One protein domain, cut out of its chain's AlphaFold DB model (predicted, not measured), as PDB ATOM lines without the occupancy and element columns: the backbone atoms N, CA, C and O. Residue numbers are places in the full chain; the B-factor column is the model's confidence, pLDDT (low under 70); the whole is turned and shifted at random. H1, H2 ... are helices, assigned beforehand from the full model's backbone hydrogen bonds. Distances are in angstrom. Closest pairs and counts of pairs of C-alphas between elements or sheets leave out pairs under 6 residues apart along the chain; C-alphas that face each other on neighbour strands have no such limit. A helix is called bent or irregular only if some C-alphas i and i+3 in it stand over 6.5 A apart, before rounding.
ATOM      1  N   TRP A  99       2.270  20.778  47.820       83.06
ATOM      2  CA  TRP A  99       1.025  21.183  47.212       83.06
ATOM      3  C   TRP A  99      -0.016  20.078  47.309       83.06
ATOM      4  O   TRP A  99       0.233  18.913  46.988       83.06
ATOM      5  N   ILE A 100      -1.216  20.461  47.718       81.44
ATOM      6  CA  ILE A 100      -2.430  19.667  47.575       81.44
ATOM      7  C   ILE A 100      -3.367  20.550  46.759       81.44
ATOM      8  O   ILE A 100      -3.652  21.655  47.220       81.44
ATOM      9  N   PRO A 101      -3.820  20.128  45.565       85.19
ATOM     10  CA  PRO A 101      -4.655  20.980  44.730       85.19
ATOM     11  C   PRO A 101      -5.880  21.442  45.514       85.19
ATOM     12  O   PRO A 101      -6.672  20.618  45.972       85.19
ATOM     13  N   ALA A 102      -6.027  22.751  45.708       89.62
ATOM     14  CA  ALA A 102      -7.240  23.305  46.278       89.62
ATOM     15  C   ALA A 102      -8.298  23.360  45.177       89.62
ATOM     16  O   ALA A 102      -8.083  23.978  44.138       89.62
ATOM     17  N   LEU A 103      -9.439  22.725  45.402       91.31
ATOM     18  CA  LEU A 103     -10.624  22.797  44.564       91.31
ATOM     19  C   LEU A 103     -11.756  23.425  45.388       91.31
ATOM     20  O   LEU A 103     -12.285  22.771  46.301       91.31
ATOM     21  N   PRO A 104     -12.124  24.688  45.097       94.62
ATOM     22  CA  PRO A 104     -13.249  25.366  45.727       94.62
ATOM     23  C   PRO A 104     -14.513  24.511  45.725       94.62
ATOM     24  O   PRO A 104     -14.888  23.934  44.706       94.62
ATOM     25  N   GLY A 105     -15.171  24.407  46.878       94.25
ATOM     26  CA  GLY A 105     -16.399  23.629  47.042       94.25
ATOM     27  C   GLY A 105     -16.212  22.106  47.075       94.25
ATOM     28  O   GLY A 105     -17.203  21.399  47.227       94.25
ATOM     29  N   ILE A 106     -14.976  21.597  46.962       91.25
ATOM     30  CA  ILE A 106     -14.649  20.167  47.101       91.25
ATOM     31  C   ILE A 106     -13.789  19.934  48.347       91.25
ATOM     32  O   ILE A 106     -14.242  19.306  49.300       91.25
ATOM     33  N   ASN A 107     -12.549  20.433  48.352       90.25
ATOM     34  CA  ASN A 107     -11.604  20.287  49.470       90.25
ATOM     35  C   ASN A 107     -11.076  21.634  49.993       90.25
ATOM     36  O   ASN A 107     -10.258  21.652  50.910       90.25
ATOM     37  N   ALA A 108     -11.547  22.748  49.431       93.06
ATOM     38  CA  ALA A 108     -11.260  24.104  49.881       93.06
ATOM     39  C   ALA A 108     -12.556  24.938  49.953       93.06
ATOM     40  O   ALA A 108     -13.514  24.639  49.230       93.06
ATOM     41  N   PRO A 109     -12.618  25.986  50.800       95.06
ATOM     42  CA  PRO A 109     -13.750  26.911  50.823       95.06
ATOM     43  C   PRO A 109     -14.032  27.526  49.444       95.06
ATOM     44  O   PRO A 109     -13.104  27.810  48.690       95.06
ATOM     45  N   GLY A 110     -15.311  27.751  49.135       95.56
ATOM     46  CA  GLY A 110     -15.772  28.338  47.871       95.56
ATOM     47  C   GLY A 110     -16.853  27.496  47.192       95.56
ATOM     48  O   GLY A 110     -17.486  26.646  47.821       95.56
ATOM     49  N   ASN A 111     -17.079  27.742  45.906       96.50
ATOM     50  CA  ASN A 111     -18.083  27.090  45.079       96.50
ATOM     51  C   ASN A 111     -17.454  26.551  43.791       96.50
ATOM     52  O   ASN A 111     -16.936  27.314  42.984       96.50
ATOM     53  N   TYR A 112     -17.568  25.245  43.565       95.38
ATOM     54  CA  TYR A 112     -16.954  24.588  42.412       95.38
ATOM     55  C   TYR A 112     -17.392  25.190  41.069       95.38
ATOM     56  O   TYR A 112     -16.551  25.548  40.249       95.38
ATOM     57  N   GLU A 113     -18.699  25.361  40.859       96.88
ATOM     58  CA  GLU A 113     -19.257  25.823  39.582       96.88
ATOM     59  C   GLU A 113     -18.871  27.268  39.246       96.88
ATOM     60  O   GLU A 113     -18.666  27.605  38.080       96.88
ATOM     61  N   LYS A 114     -18.777  28.128  40.265       95.75
ATOM     62  CA  LYS A 114     -18.500  29.561  40.103       95.75
ATOM     63  C   LYS A 114     -17.012  29.885  40.138       95.75
ATOM     64  O   LYS A 114     -16.557  30.694  39.336       95.75
ATOM     65  N   ASP A 115     -16.275  29.256  41.048       94.38
ATOM     66  CA  ASP A 115     -14.908  29.654  41.385       94.38
ATOM     67  C   ASP A 115     -13.850  28.783  40.684       94.38
ATOM     68  O   ASP A 115     -12.701  29.203  40.574       94.38
ATOM     69  N   PHE A 116     -14.218  27.590  40.192       93.56
ATOM     70  CA  PHE A 116     -13.294  26.670  39.513       93.56
ATOM     71  C   PHE A 116     -13.737  26.288  38.095       93.56
ATOM     72  O   PHE A 116     -12.960  26.431  37.155       93.56
ATOM     73  N   ALA A 117     -14.976  25.819  37.914       94.69
ATOM     74  CA  ALA A 117     -15.429  25.216  36.657       94.69
ATOM     75  C   ALA A 117     -15.444  26.189  35.464       94.69
ATOM     76  O   ALA A 117     -15.311  25.750  34.323       94.69
ATOM     77  N   GLN A 118     -15.570  27.498  35.718       95.00
ATOM     78  CA  GLN A 118     -15.563  28.527  34.670       95.00
ATOM     79  C   GLN A 118     -14.192  28.679  33.992       95.00
ATOM     80  O   GLN A 118     -14.131  28.901  32.785       95.00
ATOM     81  N   ASP A 119     -13.100  28.566  34.755       93.56
ATOM     82  CA  ASP A 119     -11.725  28.643  34.245       93.56
ATOM     83  C   ASP A 119     -10.762  27.838  35.143       93.56
ATOM     84  O   ASP A 119     -10.017  28.397  35.962       93.56
ATOM     85  N   PRO A 120     -10.746  26.501  35.001       88.94
ATOM     86  CA  PRO A 120      -9.912  25.644  35.838       88.94
ATOM     87  C   PRO A 120      -8.415  25.877  35.593       88.94
ATOM     88  O   PRO A 120      -7.595  25.665  36.487       88.94
ATOM     89  N   VAL A 121      -8.035  26.345  34.397       86.38
ATOM     90  CA  VAL A 121      -6.630  26.575  34.035       86.38
ATOM     91  C   VAL A 121      -6.069  27.777  34.785       86.38
ATOM     92  O   VAL A 121      -4.945  27.703  35.289       86.38
ATOM     93  N   ALA A 122      -6.815  28.882  34.867       88.38
ATOM     94  CA  ALA A 122      -6.382  30.053  35.624       88.38
ATOM     95  C   ALA A 122      -6.204  29.727  37.112       88.38
ATOM     96  O   ALA A 122      -5.168  30.073  37.691       88.38
ATOM     97  N   TRP A 123      -7.160  29.000  37.700       89.38
ATOM     98  CA  TRP A 123      -7.104  28.593  39.103       89.38
ATOM     99  C   TRP A 123      -5.882  27.720  39.406       89.38
ATOM    100  O   TRP A 123      -5.073  28.042  40.278       89.38
ATOM    101  N   VAL A 124      -5.691  26.645  38.634       84.50
ATOM    102  CA  VAL A 124      -4.550  25.732  38.800       84.50
ATOM    103  C   VAL A 124      -3.220  26.475  38.685       84.50
ATOM    104  O   VAL A 124      -2.330  26.276  39.512       84.50
ATOM    105  N   LYS A 125      -3.074  27.378  37.706       82.19
ATOM    106  CA  LYS A 125      -1.850  28.181  37.559       82.19
ATOM    107  C   LYS A 125      -1.597  29.070  38.774       82.19
ATOM    108  O   LYS A 125      -0.442  29.241  39.162       82.19
ATOM    109  N   GLN A 126      -2.642  29.653  39.357       86.38
ATOM    110  CA  GLN A 126      -2.518  30.467  40.563       86.38
ATOM    111  C   GLN A 126      -2.048  29.624  41.755       86.38
ATOM    112  O   GLN A 126      -1.119  30.027  42.453       86.38
ATOM    113  N   GLU A 127      -2.642  28.451  41.963       85.38
ATOM    114  CA  GLU A 127      -2.263  27.522  43.032       85.38
ATOM    115  C   GLU A 127      -0.823  27.019  42.875       85.38
ATOM    116  O   GLU A 127      -0.034  27.077  43.818       85.38
ATOM    117  N   GLN A 128      -0.436  26.621  41.662       79.75
ATOM    118  CA  GLN A 128       0.930  26.186  41.370       79.75
ATOM    119  C   GLN A 128       1.953  27.301  41.587       79.75
ATOM    120  O   GLN A 128       3.032  27.035  42.106       79.75
ATOM    121  N   ARG A 129       1.632  28.556  41.242       80.31
ATOM    122  CA  ARG A 129       2.511  29.696  41.552       80.31
ATOM    123  C   ARG A 129       2.697  29.881  43.052       80.31
ATOM    124  O   ARG A 129       3.810  30.152  43.475       80.31
ATOM    125  N   LYS A 130       1.647  29.720  43.864       81.44
ATOM    126  CA  LYS A 130       1.781  29.804  45.328       81.44
ATOM    127  C   LYS A 130       2.687  28.696  45.866       81.44
ATOM    128  O   LYS A 130       3.562  28.983  46.673       81.44
ATOM    129  N   ALA A 131       2.486  27.462  45.405       78.81
ATOM    130  CA  ALA A 131       3.210  26.301  45.915       78.81
ATOM    131  C   ALA A 131       4.655  26.200  45.411       78.81
ATOM    132  O   ALA A 131       5.528  25.755  46.145       78.81
ATOM    133  N   TYR A 132       4.917  26.624  44.173       76.88
ATOM    134  CA  TYR A 132       6.195  26.410  43.492       76.88
ATOM    135  C   TYR A 132       6.851  27.707  43.004       76.88
ATOM    136  O   TYR A 132       7.712  27.641  42.132       76.88
ATOM    137  N   SER A 133       6.482  28.885  43.529       73.19
ATOM    138  CA  SER A 133       7.099  30.180  43.151       73.19
ATOM    139  C   SER A 133       8.625  30.129  43.196       73.19
ATOM    140  O   SER A 133       9.285  30.581  42.270       73.19
ATOM    141  N   TYR A 134       9.195  29.473  44.207       65.50
ATOM    142  CA  TYR A 134      10.641  29.302  44.358       65.50
ATOM    143  C   TYR A 134      11.313  28.508  43.218       65.50
ATOM    144  O   TYR A 134      12.517  28.647  43.016       65.50
ATOM    145  N   ILE A 135      10.558  27.701  42.461       64.88
ATOM    146  CA  ILE A 135      11.025  26.973  41.266       64.88
ATOM    147  C   ILE A 135      10.617  27.712  39.984       64.88
ATOM    148  O   ILE A 135      11.400  27.808  39.043       64.88
ATOM    149  N   ILE A 136       9.387  28.231  39.935       61.44
ATOM    150  CA  ILE A 136       8.793  28.887  38.760       61.44
ATOM    151  C   ILE A 136       9.464  30.237  38.476       61.44
ATOM    152  O   ILE A 136       9.683  30.571  37.313       61.44
ATOM    153  N   ASP A 137       9.815  30.988  39.521       61.78
ATOM    154  CA  ASP A 137      10.451  32.304  39.428       61.78
ATOM    155  C   ASP A 137      11.986  32.222  39.486       61.78
ATOM    156  O   ASP A 137      12.666  33.251  39.552       61.78
ATOM    157  N   PHE A 138      12.555  31.010  39.439       43.19
ATOM    158  CA  PHE A 138      13.999  30.810  39.408       43.19
ATOM    159  C   PHE A 138      14.566  31.352  38.086       43.19
ATOM    160  O   PHE A 138      14.612  30.671  37.061       43.19
ATOM    161  N   LYS A 139      15.007  32.613  38.098       38.59
ATOM    162  CA  LYS A 139      15.919  33.135  37.079       38.59
ATOM    163  C   LYS A 139      17.254  32.412  37.252       38.59
ATOM    164  O   LYS A 139      17.774  32.424  38.371       38.59
ATOM    165  N   PRO A 140      17.835  31.810  36.198       39.00
ATOM    166  CA  PRO A 140      19.218  31.375  36.290       39.00
ATOM    167  C   PRO A 140      20.057  32.591  36.703       39.00
ATOM    168  O   PRO A 140      19.860  33.693  36.184       39.00
ATOM    169  N   TYR A 141      20.916  32.398  37.705       30.47
ATOM    170  CA  TYR A 141      21.929  33.385  38.075       30.47
ATOM    171  C   TYR A 141      22.719  33.764  36.800       30.47
ATOM    172  O   TYR A 141      22.903  32.874  35.963       30.47
ATOM    173  N   PRO A 142      23.096  35.047  36.611       42.94
ATOM    174  CA  PRO A 142      23.740  35.534  35.388       42.94
ATOM    175  C   PRO A 142      24.957  34.714  34.952       42.94
ATOM    176  O   PRO A 142      25.697  34.230  35.838       42.94
TER     177      PRO A 142
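Overview. This is residues 99 to 142 of the 142 residues of an uncharacterized protein of Deltaproteobacteria bacterium RIFCSPLOWO2_02_FULL_53_8 (UniProt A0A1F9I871). A loose rod is built on one long, kinked helix, H2, with a short helix, H1, at one end and a tail, residues 137 to 142, at the other. An unnamed stretch, residues 99 to 111, loops round into H1. The printed part has 44 residues, two named helices in the order H1, H2, and no named strand; its class is all helix. It is loose, with a radius of gyration of the C-alphas of 13.1 A, and spans 44 by 18 by 9 A.

Arrangement. H1, residues 112 to 116, and H2, residues 120 to 136, are close but not clearly touching; their closest C-alphas, of Phe 116 and Trp 123, are 6.5 A apart. In H1 the O i to N i+4 pair is within hydrogen-bond range; in H2, 11 of 13 are.

Along the chain. H1 begins at C-alpha 112 (-16.954, 24.588, 42.412) and is 5.1 A long; it is neither bent nor irregular, but only just: C-alphas 113 and 116 are 6.0 A apart. H2 ends at C-alpha 136 (8.793, 28.887, 38.760), 19.2 A from its first C-alpha. H2 has a kink of 66 degrees near residue 130 and is irregular, C-alphas 131 and 134 being 8.2 A apart.

Size, cuts and confidence. The C-alphas farthest apart, of Glu 113 and Pro 142, are 44.3 A apart. The printed part has no cut, and the H1 to H2 link is tight. Confidence is low, under 70, at residues 134 to 142.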